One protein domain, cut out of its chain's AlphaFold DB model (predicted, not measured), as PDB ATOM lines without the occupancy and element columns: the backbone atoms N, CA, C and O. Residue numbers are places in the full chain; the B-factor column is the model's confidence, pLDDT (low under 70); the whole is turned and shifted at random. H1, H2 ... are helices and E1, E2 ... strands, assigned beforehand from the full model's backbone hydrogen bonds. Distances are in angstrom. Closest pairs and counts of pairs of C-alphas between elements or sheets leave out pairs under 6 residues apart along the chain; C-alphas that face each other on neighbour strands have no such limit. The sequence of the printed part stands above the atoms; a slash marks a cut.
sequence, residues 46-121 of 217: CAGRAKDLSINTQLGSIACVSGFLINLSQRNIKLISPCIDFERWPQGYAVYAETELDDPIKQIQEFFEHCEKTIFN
ATOM      1  N   CYS A  46     140.231 140.560 108.596       70.56
ATOM      2  CA  CYS A  46     139.152 140.000 109.417       70.56
ATOM      3  C   CYS A  46     138.357 138.933 108.643       70.56
ATOM      4  O   CYS A  46     137.175 139.101 108.355       70.56
ATOM      5  N   ALA A  47     139.023 137.848 108.251       69.19
ATOM      6  CA  ALA A  47     138.405 136.761 107.499       69.19
ATOM      7  C   ALA A  47     138.993 135.393 107.872       69.19
ATOM      8  O   ALA A  47     140.116 135.278 108.376       69.19
ATOM      9  N   GLY A  48     138.210 134.343 107.622       70.88
ATOM     10  CA  GLY A  48     138.565 132.966 107.955       70.88
ATOM     11  C   GLY A  48     138.866 132.781 109.443       70.88
ATOM     12  O   GLY A  48     138.240 133.406 110.296       70.88
ATOM     13  N   ARG A  49     139.869 131.958 109.770       67.75
ATOM     14  CA  ARG A  49     140.253 131.650 111.167       67.75
ATOM     15  C   ARG A  49     140.735 132.862 111.976       67.75
ATOM     16  O   ARG A  49     140.835 132.778 113.193       67.75
ATOM     17  N   ALA A  50     141.076 133.972 111.318       66.38
ATOM     18  CA  ALA A  50     141.506 135.193 111.998       66.38
ATOM     19  C   ALA A  50     140.331 136.028 112.535       66.38
ATOM     20  O   ALA A  50     140.561 136.910 113.361       66.38
ATOM     21  N   LYS A  51     139.090 135.741 112.111       65.50
ATOM     22  CA  LYS A  51     137.878 136.425 112.589       65.50
ATOM     23  C   LYS A  51     137.722 136.314 114.112       65.50
ATOM     24  O   LYS A  51     137.403 137.304 114.764       65.50
ATOM     25  N   ASP A  52     138.057 135.156 114.678       63.12
ATOM     26  CA  ASP A  52     137.902 134.873 116.113       63.12
ATOM     27  C   ASP A  52     139.033 135.455 116.979       63.12
ATOM     28  O   ASP A  52     138.940 135.477 118.204       63.12
ATOM     29  N   LEU A  53     140.110 135.950 116.356       63.31
ATOM     30  CA  LEU A  53     141.313 136.438 117.042       63.31
ATOM     31  C   LEU A  53     141.297 137.955 117.324       63.31
ATOM     32  O   LEU A  53     142.297 138.456 117.824       63.31
ATOM     33  N   SER A  54     140.190 138.633 116.973       54.94
ATOM     34  CA  SER A  54     139.620 139.965 117.313       54.94
ATOM     35  C   SER A  54     140.467 141.179 117.749       54.94
ATOM     36  O   SER A  54     139.919 142.277 117.801       54.94
ATOM     37  N   ILE A  55     141.762 141.076 118.040       57.97
ATOM     38  CA  ILE A  55     142.472 142.141 118.764       57.97
ATOM     39  C   ILE A  55     143.090 143.177 117.808       57.97
ATOM     40  O   ILE A  55     143.256 144.318 118.210       57.97
ATOM     41  N   ASN A  56     143.370 142.835 116.542       59.75
ATOM     42  CA  ASN A  56     143.889 143.769 115.524       59.75
ATOM     43  C   ASN A  56     143.607 143.256 114.098       59.75
ATOM     44  O   ASN A  56     144.522 142.811 113.391       59.75
ATOM     45  N   THR A  57     142.341 143.291 113.668       63.22
ATOM     46  CA  THR A  57     141.946 142.928 112.296       63.22
ATOM     47  C   THR A  57     141.362 144.113 111.513       63.22
ATOM     48  O   THR A  57     140.746 145.007 112.083       63.22
ATOM     49  N   GLN A  58     141.582 144.139 110.196       68.25
ATOM     50  CA  GLN A  58     141.029 145.119 109.257       68.25
ATOM     51  C   GLN A  58     140.078 144.429 108.280       68.25
ATOM     52  O   GLN A  58     140.273 143.264 107.933       68.25
ATOM     53  N   LEU A  59     139.062 145.147 107.807       64.25
ATOM     54  CA  LEU A  59     138.187 144.662 106.740       64.25
ATOM     55  C   LEU A  59     139.020 144.455 105.467       64.25
ATOM     56  O   LEU A  59     139.625 145.389 104.946       64.25
ATOM     57  N   GLY A  60     139.078 143.217 104.987       63.22
ATOM     58  CA  GLY A  60     139.859 142.839 103.816       63.22
ATOM     59  C   GLY A  60     139.712 141.352 103.522       63.22
ATOM     60  O   GLY A  60     139.557 140.545 104.436       63.22
ATOM     61  N   SER A  61     139.705 140.978 102.245       63.16
ATOM     62  CA  SER A  61     139.725 139.564 101.874       63.16
ATOM     63  C   SER A  61     141.098 138.962 102.203       63.16
ATOM     64  O   SER A  61     142.123 139.638 102.109       63.16
ATOM     65  N   ILE A  62     141.121 137.693 102.613       65.94
ATOM     66  CA  ILE A  62     142.353 136.885 102.689       65.94
ATOM     67  C   ILE A  62     142.648 136.156 101.372       65.94
ATOM     68  O   ILE A  62     143.730 135.596 101.213       65.94
ATOM     69  N   ALA A  63     141.691 136.132 100.441       66.44
ATOM     70  CA  ALA A  63     141.868 135.522  99.140       66.44
ATOM     71  C   ALA A  63     142.560 136.519  98.205       66.44
ATOM     72  O   ALA A  63     142.074 137.621  97.963       66.44
ATOM     73  N   CYS A  64     143.702 136.109  97.661       69.56
ATOM     74  CA  CYS A  64     144.446 136.878  96.662       69.56
ATOM     75  C   CYS A  64     144.141 136.425  95.227       69.56
ATOM     76  O   CYS A  64     144.720 136.962  94.285       69.56
ATOM     77  N   VAL A  65     143.298 135.401  95.065       71.44
ATOM     78  CA  VAL A  65     143.062 134.713  93.795       71.44
ATOM     79  C   VAL A  65     141.575 134.481  93.570       71.44
ATOM     80  O   VAL A  65     140.849 134.121  94.498       71.44
ATOM     81  N   SER A  66     141.153 134.665  92.323       84.62
ATOM     82  CA  SER A  66     139.905 134.122  91.792       84.62
ATOM     83  C   SER A  66     140.248 132.849  91.025       84.62
ATOM     84  O   SER A  66     141.173 132.861  90.211       84.62
ATOM     85  N   GLY A  67     139.558 131.747  91.301       88.88
ATOM     86  CA  GLY A  67     139.859 130.459  90.678       88.88
ATOM     87  C   GLY A  67     139.430 129.267  91.520       88.88
ATOM     88  O   GLY A  67     138.557 129.372  92.381       88.88
ATOM     89  N   PHE A  68     140.050 128.120  91.253       90.44
ATOM     90  CA  PHE A  68     139.701 126.860  91.897       90.44
ATOM     91  C   PHE A  68     140.438 126.669  93.225       90.44
ATOM     92  O   PHE A  68     141.666 126.659  93.277       90.44
ATOM     93  N   LEU A  69     139.677 126.472  94.298       89.19
ATOM     94  CA  LEU A  69     140.161 126.064  95.609       89.19
ATOM     95  C   LEU A  69     139.856 124.576  95.799       89.19
ATOM     96  O   LEU A  69     138.699 124.201  95.975       89.19
ATOM     97  N   ILE A  70     140.892 123.738  95.774       88.88
ATOM     98  CA  ILE A  70     140.779 122.292  95.996       88.88
ATOM     99  C   ILE A  70     141.210 121.986  97.428       88.88
ATOM    100  O   ILE A  70     142.352 122.252  97.807       88.88
ATOM    101  N   ASN A  71     140.319 121.392  98.217       86.94
ATOM    102  CA  ASN A  71     140.648 120.897  99.544       86.94
ATOM    103  C   ASN A  71     140.651 119.366  99.543       86.94
ATOM    104  O   ASN A  71     139.608 118.721  99.591       86.94
ATOM    105  N   LEU A  72     141.848 118.778  99.546       84.50
ATOM    106  CA  LEU A  72     142.016 117.322  99.558       84.50
ATOM    107  C   LEU A  72     141.601 116.684 100.890       84.50
ATOM    108  O   LEU A  72     141.137 115.550 100.902       84.50
ATOM    109  N   SER A  73     141.732 117.408 102.006       85.38
ATOM    110  CA  SER A  73     141.333 116.897 103.326       85.38
ATOM    111  C   SER A  73     139.813 116.855 103.495       85.38
ATOM    112  O   SER A  73     139.288 115.918 104.085       85.38
ATOM    113  N   GLN A  74     139.113 117.846 102.936       87.00
ATOM    114  CA  GLN A  74     137.649 117.917 102.916       87.00
ATOM    115  C   GLN A  74     137.041 117.233 101.689       87.00
ATOM    116  O   GLN A  74     135.824 117.162 101.591       87.00
ATOM    117  N   ARG A  75     137.880 116.744 100.765       91.50
ATOM    118  CA  ARG A  75     137.478 116.144  99.490       91.50
ATOM    119  C   ARG A  75     136.467 117.025  98.751       91.50
ATOM    120  O   ARG A  75     135.407 116.550  98.376       91.50
ATOM    121  N   ASN A  76     136.777 118.302  98.541       93.31
ATOM    122  CA  ASN A  76     135.931 119.190  97.739       93.31
ATOM    123  C   ASN A  76     136.746 120.126  96.838       93.31
ATOM    124  O   ASN A  76     137.944 120.349  97.037       93.31
ATOM    125  N   ILE A  77     136.070 120.663  95.828       93.62
ATOM    126  CA  ILE A  77     136.562 121.722  94.948       93.62
ATOM    127  C   ILE A  77     135.535 122.852  94.903       93.62
ATOM    128  O   ILE A  77     134.330 122.611  94.857       93.62
ATOM    129  N   LYS A  78     136.023 124.094  94.930       93.31
ATOM    130  CA  LYS A  78     135.222 125.321  94.885       93.31
ATOM    131  C   LYS A  78     135.744 126.252  93.804       93.31
ATOM    132  O   LYS A  78     136.954 126.421  93.696       93.31
ATOM    133  N   LEU A  79     134.857 126.925  93.079       92.81
ATOM    134  CA  LEU A  79     135.210 128.120  92.311       92.81
ATOM    135  C   LEU A  79     134.957 129.344  93.192       92.81
ATOM    136  O   LEU A  79     133.820 129.585  93.604       92.81
ATOM    137  N   ILE A  80     136.011 130.098  93.499       91.62
ATOM    138  CA  ILE A  80     135.954 131.218  94.441       91.62
ATOM    139  C   ILE A  80     136.436 132.532  93.826       91.62
ATOM    140  O   ILE A  80     137.245 132.539  92.900       91.62
ATOM    141  N   SER A  81     135.981 133.654  94.384       87.94
ATOM    142  CA  SER A  81     136.550 134.981  94.119       87.94
ATOM    143  C   SER A  81     136.635 135.799  95.410       87.94
ATOM    144  O   SER A  81     135.735 135.674  96.249       87.94
ATOM    145  N   PRO A  82     137.672 136.635  95.608       85.94
ATOM    146  CA  PRO A  82     137.798 137.478  96.792       85.94
ATOM    147  C   PRO A  82     136.553 138.341  97.010       85.94
ATOM    148  O   PRO A  82     136.039 138.966  96.084       85.94
ATOM    149  N   CYS A  83     136.072 138.379  98.250       83.06
ATOM    150  CA  CYS A  83     134.883 139.125  98.638       83.06
ATOM    151  C   CYS A  83     135.091 139.770 100.011       83.06
ATOM    152  O   CYS A  83     135.791 139.235 100.870       83.06
ATOM    153  N   ILE A  84     134.487 140.938 100.199       75.19
ATOM    154  CA  ILE A  84     134.588 141.760 101.414       75.19
ATOM    155  C   ILE A  84     133.282 141.822 102.211       75.19
ATOM    156  O   ILE A  84     133.217 142.466 103.253       75.19
ATOM    157  N   ASP A  85     132.234 141.171 101.715       79.06
ATOM    158  CA  ASP A  85     130.982 141.001 102.436       79.06
ATOM    159  C   ASP A  85     131.160 139.863 103.448       79.06
ATOM    160  O   ASP A  85     130.812 138.716 103.186       79.06
ATOM    161  N   PHE A  86     131.802 140.155 104.583       75.69
ATOM    162  CA  PHE A  86     132.144 139.146 105.599       75.69
ATOM    163  C   PHE A  86     130.943 138.664 106.421       75.69
ATOM    164  O   PHE A  86     131.074 137.700 107.185       75.69
ATOM    165  N   GLU A  87     129.794 139.331 106.281       78.50
ATOM    166  CA  GLU A  87     128.521 138.865 106.825       78.50
ATOM    167  C   GLU A  87     127.986 137.713 105.975       78.50
ATOM    168  O   GLU A  87     127.721 136.636 106.512       78.50
ATOM    169  N   ARG A  88     127.922 137.886 104.645       79.81
ATOM    170  CA  ARG A  88     127.514 136.817 103.717       79.81
ATOM    171  C   ARG A  88     128.605 135.767 103.502       79.81
ATOM    172  O   ARG A  88     128.298 134.589 103.345       79.81
ATOM    173  N   TRP A  89     129.874 136.172 103.520       82.88
ATOM    174  CA  TRP A  89     131.033 135.349 103.161       82.88
ATOM    175  C   TRP A  89     132.163 135.438 104.204       82.88
ATOM    176  O   TRP A  89     133.194 136.077 103.969       82.88
ATOM    177  N   PRO A  90     132.043 134.744 105.352       79.25
ATOM    178  CA  PRO A  90     132.989 134.867 106.471       79.25
ATOM    179  C   PRO A  90     134.438 134.474 106.149       79.25
ATOM    180  O   PRO A  90     135.378 134.935 106.796       79.25
ATOM    181  N   GLN A  91     134.635 133.617 105.145       80.12
ATOM    182  CA  GLN A  91     135.964 133.185 104.704       80.12
ATOM    183  C   GLN A  91     136.679 134.244 103.844       80.12
ATOM    184  O   GLN A  91     137.839 134.066 103.480       80.12
ATOM    185  N   GLY A  92     136.014 135.363 103.533       81.50
ATOM    186  CA  GLY A  92     136.560 136.438 102.709       81.50
ATOM    187  C   GLY A  92     136.574 136.122 101.214       81.50
ATOM    188  O   GLY A  92     137.296 136.764 100.459       81.50
ATOM    189  N   TYR A  93     135.809 135.134 100.758       87.69
ATOM    190  CA  TYR A  93     135.623 134.842  99.339       87.69
ATOM    191  C   TYR A  93     134.198 134.358  99.074       87.69
ATOM    192  O   TYR A  93     133.612 133.649  99.893       87.69
ATOM    193  N   ALA A  94     133.655 134.746  97.924       88.75
ATOM    194  CA  ALA A  94     132.401 134.219  97.411       88.75
ATOM    195  C   ALA A  94     132.641 132.858  96.751       88.75
ATOM    196  O   ALA A  94     133.677 132.666  96.114       88.75
ATOM    197  N   VAL A  95     131.692 131.935  96.898       91.12
ATOM    198  CA  VAL A  95     131.706 130.611  96.259       91.12
ATOM    199  C   VAL A  95     130.671 130.612  95.138       91.12
ATOM    200  O   VAL A  95     129.488 130.809  95.397       91.12
ATOM    201  N   TYR A  96     131.120 130.413  93.901       90.19
ATOM    202  CA  TYR A  96     130.266 130.395  92.707       90.19
ATOM    203  C   TYR A  96     129.724 129.000  92.406       90.19
ATOM    204  O   TYR A  96     128.584 128.862  91.978       90.19
ATOM    205  N   ALA A  97     130.535 127.976  92.659       91.88
ATOM    206  CA  ALA A  97     130.154 126.574  92.566       91.88
ATOM    207  C   ALA A  97     131.020 125.741  93.518       91.88
ATOM    208  O   ALA A  97     132.151 126.124  93.836       91.88
ATOM    209  N   GLU A  98     130.490 124.603  93.955       93.44
ATOM    210  CA  GLU A  98     131.167 123.633  94.816       93.44
ATOM    211  C   GLU A  98     130.720 122.212  94.456       93.44
ATOM    212  O   GLU A  98     129.554 122.000  94.127       93.44
ATOM    213  N   THR A  99     131.635 121.244  94.538       93.12
ATOM    214  CA  THR A  99     131.299 119.813  94.526       93.12
ATOM    215  C   THR A  99     132.246 119.016  95.423       93.12
ATOM    216  O   THR A  99     133.396 119.410  95.643       93.12
ATOM    217  N   GLU A 100     131.766 117.878  95.921       94.19
ATOM    218  CA  GLU A 100     132.580 116.888  96.630       94.19
ATOM    219  C   GLU A 100     133.362 116.003  95.639       94.19
ATOM    220  O   GLU A 100     132.992 115.875  94.471       94.19
ATOM    221  N   LEU A 101     134.473 115.432  96.113       90.62
ATOM    222  CA  LEU A 101     135.476 114.657  95.379       90.62
ATOM    223  C   LEU A 101     135.531 113.215  95.910       90.62
ATOM    224  O   LEU A 101     136.510 112.775  96.529       90.62
ATOM    225  N   ASP A 102     134.453 112.480  95.665       88.38
ATOM    226  CA  ASP A 102     134.386 111.040  95.872       88.38
ATOM    227  C   ASP A 102     135.180 110.244  94.832       88.38
ATOM    228  O   ASP A 102     135.976 109.381  95.209       88.38
ATOM    229  N   ASP A 103     135.021 110.594  93.554       88.31
ATOM    230  CA  ASP A 103     135.841 110.169  92.415       88.31
ATOM    231  C   ASP A 103     136.534 111.416  91.837       88.31
ATOM    232  O   ASP A 103     135.975 112.098  90.967       88.31
ATOM    233  N   PRO A 104     137.738 111.761  92.339       81.00
ATOM    234  CA  PRO A 104     138.348 113.056  92.070       81.00
ATOM    235  C   PRO A 104     138.568 113.344  90.586       81.00
ATOM    236  O   PRO A 104     138.387 114.478  90.163       81.00
ATOM    237  N   ILE A 105     138.947 112.345  89.782       84.50
ATOM    238  CA  ILE A 105     139.270 112.572  88.365       84.50
ATOM    239  C   ILE A 105     138.006 112.944  87.598       84.50
ATOM    240  O   ILE A 105     137.973 113.969  86.916       84.50
ATOM    241  N   LYS A 106     136.956 112.131  87.743       90.00
ATOM    242  CA  LYS A 106     135.690 112.353  87.050       90.00
ATOM    243  C   LYS A 106     135.041 113.667  87.493       90.00
ATOM    244  O   LYS A 106     134.656 114.475  86.653       90.00
ATOM    245  N   GLN A 107     134.971 113.904  88.800       90.88
ATOM    246  CA  GLN A 107     134.252 115.058  89.344       90.88
ATOM    247  C   GLN A 107     134.976 116.381  89.102       90.88
ATOM    248  O   GLN A 107     134.311 117.391  88.907       90.88
ATOM    249  N   ILE A 108     136.312 116.402  89.051       90.75
ATOM    250  CA  ILE A 108     137.042 117.619  88.663       90.75
ATOM    251  C   ILE A 108     136.709 118.003  87.218       90.75
ATOM    252  O   ILE A 108     136.446 119.173  86.947       90.75
ATOM    253  N   GLN A 109     136.684 117.034  86.296       91.94
ATOM    254  CA  GLN A 109     136.345 117.308  84.900       91.94
ATOM    255  C   GLN A 109     134.898 117.801  84.759       91.94
ATOM    256  O   GLN A 109     134.665 118.847  84.157       91.94
ATOM    257  N   GLU A 110     133.941 117.096  85.368       94.38
ATOM    258  CA  GLU A 110     132.525 117.494  85.361       94.38
ATOM    259  C   GLU A 110     132.326 118.887  85.979       94.38
ATOM    260  O   GLU A 110     131.534 119.688  85.479       94.38
ATOM    261  N   PHE A 111     133.082 119.213  87.030       94.12
ATOM    262  CA  PHE A 111     133.034 120.521  87.673       94.12
ATOM    263  C   PHE A 111     133.560 121.647  86.775       94.12
ATOM    264  O   PHE A 111     132.959 122.722  86.729       94.12
ATOM    265  N   PHE A 112     134.653 121.418  86.044       93.06
ATOM    266  CA  PHE A 112     135.175 122.398  85.090       93.06
ATOM    267  C   PHE A 112     134.207 122.631  83.932       93.06
ATOM    268  O   PHE A 112     133.896 123.784  83.639       93.06
ATOM    269  N   GLU A 113     133.665 121.562  83.346       93.62
ATOM    270  CA  GLU A 113     132.658 121.666  82.283       93.62
ATOM    271  C   GLU A 113     131.392 122.386  82.763       93.62
ATOM    272  O   GLU A 113     130.780 123.145  82.010       93.62
ATOM    273  N   HIS A 114     130.988 122.166  84.018       92.62
ATOM    274  CA  HIS A 114     129.890 122.907  84.624       92.62
ATOM    275  C   HIS A 114     130.215 124.402  84.710       92.62
ATOM    276  O   HIS A 114     129.441 125.207  84.202       92.62
ATOM    277  N   CYS A 115     131.360 124.772  85.297       92.06
ATOM    278  CA  CYS A 115     131.751 126.176  85.457       92.06
ATOM    279  C   CYS A 115     131.862 126.908  84.114       92.06
ATOM    280  O   CYS A 115     131.403 128.042  83.994       92.06
ATOM    281  N   GLU A 116     132.427 126.258  83.096       90.00
ATOM    282  CA  GLU A 116     132.522 126.812  81.745       90.00
ATOM    283  C   GLU A 116     131.139 127.105  81.153       90.00
ATOM    284  O   GLU A 116     130.910 128.182  80.618       90.00
ATOM    285  N   LYS A 117     130.184 126.182  81.315       88.62
ATOM    286  CA  LYS A 117     128.835 126.323  80.749       88.62
ATOM    287  C   LYS A 117     127.938 127.298  81.504       88.62
ATOM    288  O   LYS A 117     127.020 127.844  80.901       88.62
ATOM    289  N   THR A 118     128.116 127.441  82.818       85.50
ATOM    290  CA  THR A 118     127.143 128.148  83.671       85.50
ATOM    291  C   THR A 118     127.669 129.445  84.273       85.50
ATOM    292  O   THR A 118     126.863 130.275  84.692       85.50
ATOM    293  N   ILE A 119     128.990 129.637  84.330       86.75
ATOM    294  CA  ILE A 119     129.612 130.756  85.052       86.75
ATOM    295  C   ILE A 119     130.481 131.601  84.121       86.75
ATOM    296  O   ILE A 119     130.427 132.829  84.190       86.75
ATOM    297  N   PHE A 120     131.281 130.976  83.256       86.12
ATOM    298  CA  PHE A 120     132.208 131.691  82.377       86.12
ATOM    299  C   PHE A 120     131.514 132.166  81.101       86.12
ATOM    300  O   PHE A 120     131.604 131.550  80.047       86.12
ATOM    301  N   ASN A 121     130.835 133.306  81.203       83.50
ATOM    302  CA  ASN A 121     130.246 133.966  80.046       83.50
ATOM    303  C   ASN A 121     131.252 134.932  79.411       83.50
ATOM    304  O   ASN A 121     131.734 135.855  80.065       83.50
TER     305      ASN A 121
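AT A GLANCE: This is residues 46 to 121 of the 217 residues of an uncharacterized protein of Synechococcus sp. KORDI-52 (UniProt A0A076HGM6). A loose arm, made of the short helix H1 and the long link after it, leads into a small, twisted sheet, and the longer helix H2 covers one face of that sheet slantwise. H1 and H2 lie toward opposite ends of the model, with the sheet between them. The printed part has 76 residues, in the order H1 E1 E2 E3 H2; the sheet order is E1, E2, E3, antiparallel, and the class is mixed. The whole is only just loose, close to compact, with a radius of gyration of the C-alphas of 14.2 A and spans of 44 by 30 by 18 A.

HOW THE PARTS SIT: Look first at H1, residues 48 to 53, which is not on the sheet; 0 of its 2 O i to N i+4 pairs are within hydrogen-bond range, against 2 of 3 O i to N i+3 pairs. Next come E1, residues 67 to 71, E2, residues 76 to 82, and E3, residues 93 to 100, a meander, each strand the antiparallel neighbour of the one before. In the hairpin E1 and E2, N 69 and O 78 are 2.8 A apart; in the hairpin E2 and E3, N 79 and O 97 are 2.9 A apart. E3 bends by 76 degrees at residue 96. H2, residues 104 to 118, is on the sheet at a height of 9.4 A, over E2 and E3, making two layers, a helix on one face of a sheet. On the local plane it stands at 36 degrees to E3, slantwise to the strands; the closest C-alphas of the two, Thr 99 and Phe 111, are 7.1 A apart. Every O i to N i+4 pair in H2 is within hydrogen-bond range. H1 and H2 are apart.

IN THESE COORDINATES: Find C-alpha 48 at (138.565, 132.966, 107.955), where H1 begins its 10.1 A. E1 is 13.1 A long, and E2 and E3 are 18.4 A each. H2 runs 20.6 A to C-alpha 118 at (127.143, 128.148, 83.671).

THE WHOLE: The C-alphas of Ile 55 and Lys 106, 44.0 A apart, are the two farthest apart. The printed part has no cut, and the link from H1 to E1 is long. Look for pLDDT under 70 at residue 47 and residues 49 to 64.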